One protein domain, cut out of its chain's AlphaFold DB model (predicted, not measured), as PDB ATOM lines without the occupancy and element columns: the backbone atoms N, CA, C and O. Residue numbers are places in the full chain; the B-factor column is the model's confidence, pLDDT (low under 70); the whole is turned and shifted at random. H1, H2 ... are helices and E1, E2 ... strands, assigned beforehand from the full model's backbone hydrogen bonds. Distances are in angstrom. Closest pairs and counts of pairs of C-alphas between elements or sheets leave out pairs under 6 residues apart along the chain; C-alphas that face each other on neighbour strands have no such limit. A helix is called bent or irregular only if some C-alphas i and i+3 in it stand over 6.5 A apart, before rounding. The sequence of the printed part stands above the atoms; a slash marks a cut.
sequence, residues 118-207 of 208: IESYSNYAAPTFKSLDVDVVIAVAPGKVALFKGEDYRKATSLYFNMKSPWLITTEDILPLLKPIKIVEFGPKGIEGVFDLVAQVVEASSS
ATOM      1  N   ILE A 118      -8.628 -15.413 -30.465       92.88
ATOM      2  CA  ILE A 118      -8.750 -14.115 -29.808       92.88
ATOM      3  C   ILE A 118      -9.174 -14.367 -28.367       92.88
ATOM      4  O   ILE A 118     -10.270 -14.864 -28.114       92.88
ATOM      5  N   GLU A 119      -8.305 -14.026 -27.423       90.62
ATOM      6  CA  GLU A 119      -8.621 -14.101 -26.002       90.62
ATOM      7  C   GLU A 119      -9.169 -12.758 -25.515       90.62
ATOM      8  O   GLU A 119      -8.584 -11.699 -25.762       90.62
ATOM      9  N   SER A 120     -10.305 -12.803 -24.817       87.38
ATOM     10  CA  SER A 120     -10.838 -11.613 -24.169       87.38
ATOM     11  C   SER A 120     -10.057 -11.268 -22.908       87.38
ATOM     12  O   SER A 120      -9.619 -12.145 -22.166       87.38
ATOM     13  N   TYR A 121      -9.921  -9.977 -22.618       80.38
ATOM     14  CA  TYR A 121      -9.402  -9.553 -21.326       80.38
ATOM     15  C   TYR A 121     -10.522  -9.647 -20.285       80.38
ATOM     16  O   TYR A 121     -11.488  -8.892 -20.344       80.38
ATOM     17  N   SER A 122     -10.397 -10.537 -19.298       83.62
ATOM     18  CA  SER A 122     -11.428 -10.726 -18.263       83.62
ATOM     19  C   SER A 122     -12.784 -11.156 -18.864       83.62
ATOM     20  O   SER A 122     -12.830 -12.051 -19.700       83.62
ATOM     21  N   ASN A 123     -13.895 -10.566 -18.418       90.56
ATOM     22  CA  ASN A 123     -15.258 -10.939 -18.805       90.56
ATOM     23  C   ASN A 123     -15.840 -10.061 -19.934       90.56
ATOM     24  O   ASN A 123     -17.052 -10.037 -20.123       90.56
ATOM     25  N   TYR A 124     -15.038  -9.296 -20.680       91.94
ATOM     26  CA  TYR A 124     -15.578  -8.509 -21.799       91.94
ATOM     27  C   TYR A 124     -16.057  -9.423 -22.932       91.94
ATOM     28  O   TYR A 124     -15.443 -10.456 -23.197       91.94
ATOM     29  N   ALA A 125     -17.141  -9.044 -23.609       92.69
ATOM     30  CA  ALA A 125     -17.668  -9.814 -24.736       92.69
ATOM     31  C   ALA A 125     -16.728  -9.779 -25.954       92.69
ATOM     32  O   ALA A 125     -16.647 -10.732 -26.722       92.69
ATOM     33  N   ALA A 126     -16.005  -8.672 -26.136       91.38
ATOM     34  CA  ALA A 126     -15.091  -8.493 -27.254       91.38
ATOM     35  C   ALA A 126     -13.982  -7.477 -26.917       91.38
ATOM     36  O   ALA A 126     -14.298  -6.355 -26.514       91.38
ATOM     37  N   PRO A 127     -12.693  -7.821 -27.105       87.50
ATOM     38  CA  PRO A 127     -11.579  -6.876 -26.972       87.50
ATOM     39  C   PRO A 127     -11.651  -5.674 -27.914       87.50
ATOM     40  O   PRO A 127     -11.252  -4.565 -27.550       87.50
ATOM     41  N   THR A 128     -12.138  -5.894 -29.134       89.94
ATOM     42  CA  THR A 128     -12.269  -4.877 -30.181       89.94
ATOM     43  C   THR A 128     -13.572  -5.088 -30.951       89.94
ATOM     44  O   THR A 128     -14.266  -6.087 -30.768       89.94
ATOM     45  N   PHE A 129     -13.951  -4.162 -31.830       90.38
ATOM     46  CA  PHE A 129     -15.191  -4.348 -32.585       90.38
ATOM     47  C   PHE A 129     -15.064  -5.499 -33.593       90.38
ATOM     48  O   PHE A 129     -15.961  -6.337 -33.700       90.38
ATOM     49  N   LYS A 130     -13.927  -5.597 -34.293       92.62
ATOM     50  CA  LYS A 130     -13.676  -6.681 -35.250       92.62
ATOM     51  C   LYS A 130     -13.454  -8.036 -34.592       92.62
ATOM     52  O   LYS A 130     -13.617  -9.037 -35.280       92.62
ATOM     53  N   SER A 131     -13.155  -8.122 -33.294       93.06
ATOM     54  CA  SER A 131     -13.080  -9.426 -32.620       93.06
ATOM     55  C   SER A 131     -14.440 -10.116 -32.465       93.06
ATOM     56  O   SER A 131     -14.480 -11.286 -32.113       93.06
ATOM     57  N   LEU A 132     -15.553  -9.428 -32.746       93.56
ATOM     58  CA  LEU A 132     -16.865 -10.071 -32.898       93.56
ATOM     59  C   LEU A 132     -17.004 -10.821 -34.232       93.56
ATOM     60  O   LEU A 132     -17.969 -11.565 -34.429       93.56
ATOM     61  N   ASP A 133     -16.069 -10.607 -35.162       94.00
ATOM     62  CA  ASP A 133     -16.006 -11.287 -36.447       94.00
ATOM     63  C   ASP A 133     -15.232 -12.602 -36.376       94.00
ATOM     64  O   ASP A 133     -14.117 -12.726 -36.890       94.00
ATOM     65  N   VAL A 134     -15.846 -13.565 -35.690       94.06
ATOM     66  CA  VAL A 134     -15.336 -14.923 -35.471       94.06
ATOM     67  C   VAL A 134     -16.376 -15.964 -35.867       94.06
ATOM     68  O   VAL A 134     -17.572 -15.675 -35.883       94.06
ATOM     69  N   ASP A 135     -15.918 -17.182 -36.144       93.88
ATOM     70  CA  ASP A 135     -16.782 -18.310 -36.507       93.88
ATOM     71  C   ASP A 135     -17.433 -18.942 -35.270       93.88
ATOM     72  O   ASP A 135     -18.621 -19.279 -35.257       93.88
ATOM     73  N   VAL A 136     -16.661 -19.058 -34.187       94.25
ATOM     74  CA  VAL A 136     -17.059 -19.705 -32.933       94.25
ATOM     75  C   VAL A 136     -16.593 -18.867 -31.752       94.25
ATOM     76  O   VAL A 136     -15.478 -18.351 -31.742       94.25
ATOM     77  N   VAL A 137     -17.442 -18.774 -30.728       94.69
ATOM     78  CA  VAL A 137     -17.080 -18.196 -29.433       94.69
ATOM     79  C   VAL A 137     -17.084 -19.277 -28.365       94.69
ATOM     80  O   VAL A 137     -17.998 -20.101 -28.294       94.69
ATOM     81  N   ILE A 138     -16.058 -19.249 -27.519       93.69
ATOM     82  CA  ILE A 138     -15.871 -20.179 -26.411       93.69
ATOM     83  C   ILE A 138     -15.983 -19.386 -25.107       93.69
ATOM     84  O   ILE A 138     -15.075 -18.639 -24.754       93.69
ATOM     85  N   ALA A 139     -17.092 -19.546 -24.384       93.69
ATOM     86  CA  ALA A 139     -17.229 -18.997 -23.039       93.69
ATOM     87  C   ALA A 139     -16.733 -20.024 -22.020       93.69
ATOM     88  O   ALA A 139     -17.198 -21.168 -21.999       93.69
ATOM     89  N   VAL A 140     -15.799 -19.612 -21.168       90.50
ATOM     90  CA  VAL A 140     -15.170 -20.481 -20.172       90.50
ATOM     91  C   VAL A 140     -15.587 -20.037 -18.775       90.50
ATOM     92  O   VAL A 140     -15.459 -18.871 -18.416       90.50
ATOM     93  N   ALA A 141     -16.058 -20.990 -17.979       90.62
ATOM     94  CA  ALA A 141     -16.335 -20.841 -16.558       90.62
ATOM     95  C   ALA A 141     -15.637 -21.976 -15.784       90.62
ATOM     96  O   ALA A 141     -15.240 -22.981 -16.384       90.62
ATOM     97  N   PRO A 142     -15.474 -21.869 -14.453       90.06
ATOM     98  CA  PRO A 142     -14.900 -22.953 -13.663       90.06
ATOM     99  C   PRO A 142     -15.610 -24.294 -13.919       90.06
ATOM    100  O   PRO A 142     -16.802 -24.443 -13.657       90.06
ATOM    101  N   GLY A 143     -14.865 -25.261 -14.463       90.94
ATOM    102  CA  GLY A 143     -15.343 -26.611 -14.767       90.94
ATOM    103  C   GLY A 143     -16.310 -26.731 -15.949       90.94
ATOM    104  O   GLY A 143     -16.823 -27.826 -16.178       90.94
ATOM    105  N   LYS A 144     -16.582 -25.651 -16.702       91.69
ATOM    106  CA  LYS A 144     -17.486 -25.673 -17.864       91.69
ATOM    107  C   LYS A 144     -17.006 -24.813 -19.027       91.69
ATOM    108  O   LYS A 144     -16.527 -23.698 -18.845       91.69
ATOM    109  N   VAL A 145     -17.212 -25.314 -20.237       92.12
ATOM    110  CA  VAL A 145     -17.034 -24.572 -21.486       92.12
ATOM    111  C   VAL A 145     -18.343 -24.598 -22.262       92.12
ATOM    112  O   VAL A 145     -18.943 -25.659 -22.416       92.12
ATOM    113  N   ALA A 146     -18.777 -23.447 -22.764       93.06
ATOM    114  CA  ALA A 146     -19.933 -23.319 -23.641       93.06
ATOM    115  C   ALA A 146     -19.504 -22.757 -25.001       93.06
ATOM    116  O   ALA A 146     -18.805 -21.746 -25.070       93.06
ATOM    117  N   LEU A 147     -19.920 -23.425 -26.076       94.44
ATOM    118  CA  LEU A 147     -19.622 -23.043 -27.454       94.44
ATOM    119  C   LEU A 147     -20.834 -22.350 -28.072       94.44
ATOM    120  O   LEU A 147     -21.954 -22.853 -27.971       94.44
ATOM    121  N   PHE A 148     -20.603 -21.235 -28.758       94.50
ATOM    122  CA  PHE A 148     -21.627 -20.432 -29.426       94.50
ATOM    123  C   PHE A 148     -21.243 -20.166 -30.878       94.50
ATOM    124  O   PHE A 148     -20.058 -20.086 -31.206       94.50
ATOM    125  N   LYS A 149     -22.251 -19.978 -31.740       94.56
ATOM    126  CA  LYS A 149     -22.023 -19.500 -33.106       94.56
ATOM    127  C   LYS A 149     -21.580 -18.047 -33.026       94.56
ATOM    128  O   LYS A 149     -22.228 -17.253 -32.340       94.56
ATOM    129  N   GLY A 150     -20.510 -17.691 -33.726       94.75
ATOM    130  CA  GLY A 150     -20.002 -16.321 -33.698       94.75
ATOM    131  C   GLY A 150     -21.007 -15.299 -34.236       94.75
ATOM    132  O   GLY A 150     -21.116 -14.202 -33.694       94.75
ATOM    133  N   GLU A 151     -21.824 -15.679 -35.224       95.38
ATOM    134  CA  GLU A 151     -22.903 -14.828 -35.742       95.38
ATOM    135  C   GLU A 151     -23.968 -14.515 -34.675       95.38
ATOM    136  O   GLU A 151     -24.321 -13.350 -34.476       95.38
ATOM    137  N   ASP A 152     -24.449 -15.532 -33.953       95.88
ATOM    138  CA  ASP A 152     -25.447 -15.357 -32.891       95.88
ATOM    139  C   ASP A 152     -24.875 -14.519 -31.742       95.88
ATOM    140  O   ASP A 152     -25.532 -13.601 -31.246       95.88
ATOM    141  N   TYR A 153     -23.617 -14.773 -31.369       95.88
ATOM    142  CA  TYR A 153     -22.906 -14.007 -30.349       95.88
ATOM    143  C   TYR A 153     -22.761 -12.528 -30.738       95.88
ATOM    144  O   TYR A 153     -23.039 -11.633 -29.934       95.88
ATOM    145  N   ARG A 154     -22.401 -12.246 -31.997       95.69
ATOM    146  CA  ARG A 154     -22.325 -10.880 -32.538       95.69
ATOM    147  C   ARG A 154     -23.686 -10.191 -32.515       95.69
ATOM    148  O   ARG A 154     -23.771  -9.046 -32.072       95.69
ATOM    149  N   LYS A 155     -24.745 -10.881 -32.950       95.31
ATOM    150  CA  LYS A 155     -26.123 -10.363 -32.914       95.31
ATOM    151  C   LYS A 155     -26.536 -10.009 -31.485       95.31
ATOM    152  O   LYS A 155     -26.949  -8.876 -31.256       95.31
ATOM    153  N   ALA A 156     -26.345 -10.916 -30.527       95.56
ATOM    154  CA  ALA A 156     -26.656 -10.668 -29.118       95.56
ATOM    155  C   ALA A 156     -25.867  -9.478 -28.551       95.56
ATOM    156  O   ALA A 156     -26.443  -8.616 -27.893       95.56
ATOM    157  N   THR A 157     -24.574  -9.380 -28.872       94.88
ATOM    158  CA  THR A 157     -23.732  -8.252 -28.447       94.88
ATOM    159  C   THR A 157     -24.235  -6.924 -29.019       94.88
ATOM    160  O   THR A 157     -24.308  -5.927 -28.302       94.88
ATOM    161  N   SER A 158     -24.656  -6.904 -30.287       92.62
ATOM    162  CA  SER A 158     -25.107  -5.678 -30.955       92.62
ATOM    163  C   SER A 158     -26.367  -5.054 -30.347       92.62
ATOM    164  O   SER A 158     -26.532  -3.835 -30.407       92.62
ATOM    165  N   LEU A 159     -27.212  -5.855 -29.686       92.88
ATOM    166  CA  LEU A 159     -28.404  -5.364 -28.986       92.88
ATOM    167  C   LEU A 159     -28.054  -4.405 -27.839       92.88
ATOM    168  O   LEU A 159     -28.855  -3.537 -27.495       92.88
ATOM    169  N   TYR A 160     -26.845  -4.512 -27.286       91.56
ATOM    170  CA  TYR A 160     -26.380  -3.670 -26.188       91.56
ATOM    171  C   TYR A 160     -25.681  -2.382 -26.639       91.56
ATOM    172  O   TYR A 160     -25.460  -1.510 -25.800       91.56
ATOM    173  N   PHE A 161     -25.379  -2.197 -27.931       87.81
ATOM    174  CA  PHE A 161     -24.625  -1.026 -28.416       87.81
ATOM    175  C   PHE A 161     -25.328   0.316 -28.170       87.81
ATOM    176  O   PHE A 161     -24.661   1.338 -28.042       87.81
ATOM    177  N   ASN A 162     -26.660   0.320 -28.063       86.38
ATOM    178  CA  ASN A 162     -27.429   1.526 -27.735       86.38
ATOM    179  C   ASN A 162     -27.494   1.811 -26.225       86.38
ATOM    180  O   ASN A 162     -27.898   2.898 -25.823       86.38
ATOM    181  N   MET A 163     -27.141   0.833 -25.385       87.56
ATOM    182  CA  MET A 163     -27.245   0.918 -23.923       87.56
ATOM    183  C   MET A 163     -25.883   1.088 -23.249       87.56
ATOM    184  O   MET A 163     -25.788   1.710 -22.193       87.56
ATOM    185  N   LYS A 164     -24.837   0.506 -23.836       85.44
ATOM    186  CA  LYS A 164     -23.471   0.515 -23.320       85.44
ATOM    187  C   LYS A 164     -22.503   0.783 -24.461       85.44
ATOM    188  O   LYS A 164     -22.712   0.329 -25.586       85.44
ATOM    189  N   SER A 165     -21.392   1.444 -24.147       83.31
ATOM    190  CA  SER A 165     -20.254   1.467 -25.062       83.31
ATOM    191  C   SER A 165     -19.828   0.026 -25.384       83.31
ATOM    192  O   SER A 165     -19.772  -0.789 -24.459       83.31
ATOM    193  N   PRO A 166     -19.487  -0.307 -26.643       82.88
ATOM    194  CA  PRO A 166     -19.180  -1.683 -27.045       82.88
ATOM    195  C   PRO A 166     -18.130  -2.389 -26.172       82.88
ATOM    196  O   PRO A 166     -18.269  -3.562 -25.854       82.88
ATOM    197  N   TRP A 167     -17.114  -1.650 -25.717       80.44
ATOM    198  CA  TRP A 167     -16.028  -2.145 -24.861       80.44
ATOM    199  C   TRP A 167     -16.387  -2.298 -23.375       80.44
ATOM    200  O   TRP A 167     -15.522  -2.652 -22.581       80.44
ATOM    201  N   LEU A 168     -17.626  -1.995 -22.982       87.00
ATOM    202  CA  LEU A 168     -18.147  -2.207 -21.627       87.00
ATOM    203  C   LEU A 168     -19.158  -3.359 -21.562       87.00
ATOM    204  O   LEU A 168     -19.667  -3.658 -20.483       87.00
ATOM    205  N   ILE A 169     -19.472  -3.985 -22.699       92.38
ATOM    206  CA  ILE A 169     -20.375  -5.135 -22.758       92.38
ATOM    207  C   ILE A 169     -19.613  -6.364 -22.271       92.38
ATOM    208  O   ILE A 169     -18.519  -6.662 -22.760       92.38
ATOM    209  N   THR A 170     -20.182  -7.076 -21.303       94.44
ATOM    210  CA  THR A 170     -19.588  -8.298 -20.758       94.44
ATOM    211  C   THR A 170     -20.185  -9.544 -21.402       94.44
ATOM    212  O   THR A 170     -21.280  -9.516 -21.961       94.44
ATOM    213  N   THR A 171     -19.476 -10.669 -21.305       93.69
ATOM    214  CA  THR A 171     -20.010 -11.970 -21.720       93.69
ATOM    215  C   THR A 171     -21.237 -12.328 -20.874       93.69
ATOM    216  O   THR A 171     -22.231 -12.816 -21.402       93.69
ATOM    217  N   GLU A 172     -21.232 -12.007 -19.579       93.31
ATOM    218  CA  GLU A 172     -22.393 -12.202 -18.697       93.31
ATOM    219  C   GLU A 172     -23.645 -11.432 -19.144       93.31
ATOM    220  O   GLU A 172     -24.745 -11.965 -19.013       93.31
ATOM    221  N   ASP A 173     -23.503 -10.225 -19.708       94.06
ATOM    222  CA  ASP A 173     -24.644  -9.449 -20.217       94.06
ATOM    223  C   ASP A 173     -25.380 -10.193 -21.349       94.06
ATOM    224  O   ASP A 173     -26.606 -10.143 -21.460       94.06
ATOM    225  N   ILE A 174     -24.631 -10.875 -22.217       94.94
ATOM    226  CA  ILE A 174     -25.153 -11.447 -23.465       94.94
ATOM    227  C   ILE A 174     -25.519 -12.928 -23.348       94.94
ATOM    228  O   ILE A 174     -26.366 -13.396 -24.108       94.94
ATOM    229  N   LEU A 175     -24.930 -13.667 -22.400       93.31
ATOM    230  CA  LEU A 175     -25.188 -15.101 -22.217       93.31
ATOM    231  C   LEU A 175     -26.682 -15.455 -22.077       93.31
ATOM    232  O   LEU A 175     -27.092 -16.437 -22.694       93.31
ATOM    233  N   PRO A 176     -27.528 -14.685 -21.358       94.50
ATOM    234  CA  PRO A 176     -28.962 -14.976 -21.260       94.50
ATOM    235  C   PRO A 176     -29.722 -14.931 -22.594       94.50
ATOM    236  O   PRO A 176     -30.818 -15.479 -22.686       94.50
ATOM    237  N   LEU A 177     -29.167 -14.273 -23.617       95.00
ATOM    238  CA  LEU A 177     -29.774 -14.137 -24.946       95.00
ATOM    239  C   LEU A 177     -29.354 -15.255 -25.907       95.00
ATOM    240  O   LEU A 177     -29.848 -15.323 -27.031       95.00
ATOM    241  N   LEU A 178     -28.417 -16.108 -25.491       95.94
ATOM    242  CA  LEU A 178     -27.759 -17.077 -26.351       95.94
ATOM    243  C   LEU A 178     -28.124 -18.505 -25.964       95.94
ATOM    244  O   LEU A 178     -28.255 -18.857 -24.793       95.94
ATOM    245  N   LYS A 179     -28.211 -19.368 -26.977       95.00
ATOM    246  CA  LYS A 179     -28.299 -20.814 -26.787       95.00
ATOM    247  C   LYS A 179     -26.962 -21.446 -27.181       95.00
ATOM    248  O   LYS A 179     -26.556 -21.292 -28.333       95.00
ATOM    249  N   PRO A 180     -26.276 -22.155 -26.271       94.88
ATOM    250  CA  PRO A 180     -25.026 -22.810 -26.616       94.88
ATOM    251  C   PRO A 180     -25.277 -23.945 -27.609       94.88
ATOM    252  O   PRO A 180     -26.250 -24.692 -27.491       94.88
ATOM    253  N   ILE A 181     -24.363 -24.091 -28.565       94.62
ATOM    254  CA  ILE A 181     -24.300 -25.235 -29.480       94.62
ATOM    255  C   ILE A 181     -23.973 -26.491 -28.677       94.62
ATOM    256  O   ILE A 181     -24.579 -27.545 -28.861       94.62
ATOM    257  N   LYS A 182     -22.997 -26.366 -27.771       90.81
ATOM    258  CA  LYS A 182     -22.514 -27.454 -26.931       90.81
ATOM    259  C   LYS A 182     -21.985 -26.913 -25.612       90.81
ATOM    260  O   LYS A 182     -21.392 -25.838 -25.570       90.81
ATOM    261  N   ILE A 183     -22.192 -27.684 -24.551       92.38
ATOM    262  CA  ILE A 183     -21.589 -27.458 -23.240       92.38
ATOM    263  C   ILE A 183     -20.727 -28.674 -22.922       92.38
ATOM    264  O   ILE A 183     -21.157 -29.809 -23.131       92.38
ATOM    265  N   VAL A 184     -19.520 -28.431 -22.426       90.38
ATOM    266  CA  VAL A 184     -18.590 -29.464 -21.976       90.38
ATOM    267  C   VAL A 184     -18.214 -29.192 -20.533       90.38
ATOM    268  O   VAL A 184     -17.833 -28.078 -20.184       90.38
ATOM    269  N   GLU A 185     -18.328 -30.218 -19.700       91.00
ATOM    270  CA  GLU A 185     -17.852 -30.181 -18.322       91.00
ATOM    271  C   GLU A 185     -16.432 -30.734 -18.252       91.00
ATOM    272  O   GLU A 185     -16.072 -31.646 -18.998       91.00
ATOM    273  N   PHE A 186     -15.618 -30.176 -17.360       85.88
ATOM    274  CA  PHE A 186     -14.231 -30.586 -17.212       85.88
ATOM    275  C   PHE A 186     -13.757 -30.555 -15.769       85.88
ATOM    276  O   PHE A 186     -14.177 -29.731 -14.960       85.88
ATOM    277  N   GLY A 187     -12.862 -31.488 -15.453       85.75
ATOM    278  CA  GLY A 187     -12.207 -31.563 -14.155       85.75
ATOM    279  C   GLY A 187     -10.864 -30.827 -14.134       85.75
ATOM    280  O   GLY A 187     -10.433 -30.269 -15.141       85.75
ATOM    281  N   PRO A 188     -10.124 -30.895 -13.017       81.06
ATOM    282  CA  PRO A 188      -8.811 -30.254 -12.872       81.06
ATOM    283  C   PRO A 188      -7.768 -30.687 -13.911       81.06
ATOM    284  O   PRO A 188      -6.806 -29.967 -14.154       81.06
ATOM    285  N   LYS A 189      -7.951 -31.863 -14.525       81.25
ATOM    286  CA  LYS A 189      -7.086 -32.380 -15.593       81.25
ATOM    287  C   LYS A 189      -7.305 -31.684 -16.947       81.25
ATOM    288  O   LYS A 189      -6.552 -31.947 -17.875       81.25
ATOM    289  N   GLY A 190      -8.298 -30.797 -17.048       75.19
ATOM    290  CA  GLY A 190      -8.675 -30.118 -18.284       75.19
ATOM    291  C   GLY A 190      -9.572 -30.973 -19.177       75.19
ATOM    292  O   GLY A 190     -10.169 -31.955 -18.732       75.19
ATOM    293  N   ILE A 191      -9.681 -30.561 -20.438       73.50
ATOM    294  CA  ILE A 191     -10.420 -31.265 -21.489       73.50
ATOM    295  C   ILE A 191      -9.403 -31.816 -22.490       73.50
ATOM    296  O   ILE A 191      -8.598 -31.058 -23.031       73.50
ATOM    297  N   GLU A 192      -9.466 -33.114 -22.773       76.12
ATOM    298  CA  GLU A 192      -8.768 -33.714 -23.915       76.12
ATOM    299  C   GLU A 192      -9.616 -33.547 -25.188       76.12
ATOM    300  O   GLU A 192     -10.841 -33.665 -25.139       76.12
ATOM    301  N   GLY A 193      -8.986 -33.241 -26.329       73.06
ATOM    302  CA  GLY A 193      -9.688 -33.138 -27.621       73.06
ATOM    303  C   GLY A 193     -10.551 -31.879 -27.817       73.06
ATOM    304  O   GLY A 193     -11.471 -31.889 -28.631       73.06
ATOM    305  N   VAL A 194     -10.284 -30.774 -27.100       73.88
ATOM    306  CA  VAL A 194     -11.015 -29.494 -27.295       73.88
ATOM    307  C   VAL A 194     -10.950 -29.018 -28.743       73.88
ATOM    308  O   VAL A 194     -11.938 -28.509 -29.261       73.88
ATOM    309  N   PHE A 195      -9.802 -29.177 -29.401       73.12
ATOM    310  CA  PHE A 195      -9.638 -28.750 -30.788       73.12
ATOM    311  C   PHE A 195     -10.556 -29.521 -31.736       73.12
ATOM    312  O   PHE A 195     -11.230 -28.889 -32.543       73.12
ATOM    313  N   ASP A 196     -10.664 -30.841 -31.581       79.06
ATOM    314  CA  ASP A 196     -11.562 -31.666 -32.399       79.06
ATOM    315  C   ASP A 196     -13.022 -31.245 -32.201       79.06
ATOM    316  O   ASP A 196     -13.809 -31.179 -33.143       79.06
ATOM    317  N   LEU A 197     -13.377 -30.898 -30.962       74.88
ATOM    318  CA  LEU A 197     -14.697 -30.383 -30.633       74.88
ATOM    319  C   LEU A 197     -14.997 -29.053 -31.331       74.88
ATOM    320  O   LEU A 197     -16.088 -28.873 -31.871       74.88
ATOM    321  N   VAL A 198     -14.052 -28.114 -31.277       76.88
ATOM    322  CA  VAL A 198     -14.193 -26.801 -31.912       76.88
ATOM    323  C   VAL A 198     -14.254 -26.963 -33.431       76.88
ATOM    324  O   VAL A 198     -15.134 -26.376 -34.055       76.88
ATOM    325  N   ALA A 199     -13.408 -27.816 -34.013       76.31
ATOM    326  CA  ALA A 199     -13.393 -28.103 -35.446       76.31
ATOM    327  C   ALA A 199     -14.745 -28.641 -35.941       76.31
ATOM    328  O   ALA A 199     -15.289 -28.111 -36.907       76.31
ATOM    329  N   GLN A 200     -15.359 -29.590 -35.222       74.88
ATOM    330  CA  GLN A 200     -16.702 -30.095 -35.550       74.88
ATOM    331  C   GLN A 200     -17.760 -28.983 -35.594       74.88
ATOM    332  O   GLN A 200     -18.664 -29.002 -36.429       74.88
ATOM    333  N   VAL A 201     -17.667 -28.005 -34.688       72.19
ATOM    334  CA  VAL A 201     -18.601 -26.873 -34.643       72.19
ATOM    335  C   VAL A 201     -18.369 -25.907 -35.808       72.19
ATOM    336  O   VAL A 201     -19.341 -25.405 -36.379       72.19
ATOM    337  N   VAL A 202     -17.110 -25.663 -36.178       72.38
ATOM    338  CA  VAL A 202     -16.745 -24.827 -37.332       72.38
ATOM    339  C   VAL A 202     -17.231 -25.467 -38.637       72.38
ATOM    340  O   VAL A 202     -17.890 -24.799 -39.435       72.38
ATOM    341  N   GLU A 203     -17.006 -26.769 -38.831       73.19
ATOM    342  CA  GLU A 203     -17.473 -27.513 -40.012       73.19
ATOM    343  C   GLU A 203     -19.003 -27.495 -40.132       73.19
ATOM    344  O   GLU A 203     -19.551 -27.187 -41.194       73.19
ATOM    345  N   ALA A 204     -19.713 -27.737 -39.025       62.59
ATOM    346  CA  ALA A 204     -21.175 -27.687 -38.988       62.59
ATOM    347  C   ALA A 204     -21.741 -26.281 -39.256       62.59
ATOM    348  O   ALA A 204     -22.881 -26.152 -39.703       62.59
ATOM    349  N   SER A 205     -20.964 -25.230 -38.981       57.41
ATOM    350  CA  SER A 205     -21.355 -23.837 -39.235       57.41
ATOM    351  C   SER A 205     -21.029 -23.378 -40.660       57.41
ATOM    352  O   SER A 205     -21.686 -22.470 -41.149       57.41
ATOM    353  N   SER A 206     -20.071 -24.029 -41.332       56.16
ATOM    354  CA  SER A 206     -19.660 -23.741 -42.721       56.16
ATOM    355  C   SER A 206     -20.489 -24.492 -43.777       56.16
ATOM    356  O   SER A 206     -20.341 -24.252 -44.971       56.16
ATOM    357  N   SER A 207     -21.331 -25.437 -43.342       46.97
ATOM    358  CA  SER A 207     -22.130 -26.331 -44.198       46.97
ATOM    359  C   SER A 207     -23.590 -25.873 -44.385       46.97
ATOM    360  O   SER A 207     -24.424 -26.656 -44.842       46.97
TER     361      SER A 207
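This is residues 118 to 207 of the 208 residues of an uncharacterized protein of Pyrococcus abyssi (strain GE5 / Orsay) (UniProt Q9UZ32). A small sheet of three antiparallel strands, E1, E2 and E3, has the helix H3 over one face, running along E2 and reaching past one end of the sheet. Beyond the E1 edge, two short helices, H1 and H2, meet about at right angles and, with the long loops of residues 118 to 135 and 159 to 170, make the other part of the domain. The printed part has 90 residues, with the order E1 E2 H1 H2 E3 H3 along the chain, and its class is mixed, helices and strands. It is compact, with a radius of gyration of the C-alphas of 13.3 A, and the C-alphas span 39 by 33 by 21 A.

Residues 118 to 135 hold no named element. E1, residues 136 to 141, begins with C-alpha 136 at (-17.059, -19.705, -32.933) and is 16.4 A long. E2, residues 144 to 149, is 17.1 A long. H1 is residues 150 to 158, 12.1 A, and H2 is residues 171 to 177, 10.5 A. H2 is irregular: C-alphas 173 and 176 are 7.1 A apart. E3, residues 182 to 185, is 10.2 A long. H3, residues 194 to 206, is 18.6 A long and ends with C-alpha 206 at (-19.660, -23.741, -42.721).

The sheet's order is E1, E2, E3, with E1 and E3 as edge strands. E1 and E2 form a hairpin, antiparallel at 158 degrees, with N 139 and O 146 at 2.9 A, within hydrogen-bond range. E2 and E3 are antiparallel at 167 degrees, with N 145 and O 184 at 2.8 A, also within range. H3 is on the sheet at a height over the sheet of 9.0 A, in two layers, a helix on one face of a sheet. It lies over E2 and runs along the strands, at 14 degrees to E2 on the local plane; the closest C-alphas of H3 and E2, those of Ser 205 and Lys 149, are 7.5 A apart. H1 only grazes the sheet, with its residues 150 to 154, and H2 only grazes it with residues 171 to 175. H1 and H2 touch, about perpendicular at 80 degrees, with the closest C-alphas, those of Ala 156 and Ile 174, 5.9 A apart. H3 is apart from H1 and from H2. Every O i to N i+4 pair is within hydrogen-bond range in H1 and H3; in H2 it is 1 of 3, beside 2 of 4 O i to N i+3 pairs.

The C-alphas farthest apart, those of Asn 162 and Lys 189, are 41.4 A apart. The printed part has no cut. The link from H1 to H2, 12 residues, is long. The mean pLDDT of the printed part is 87.1; residues 204 to 207 are under 70, and H3 has a mean of 71.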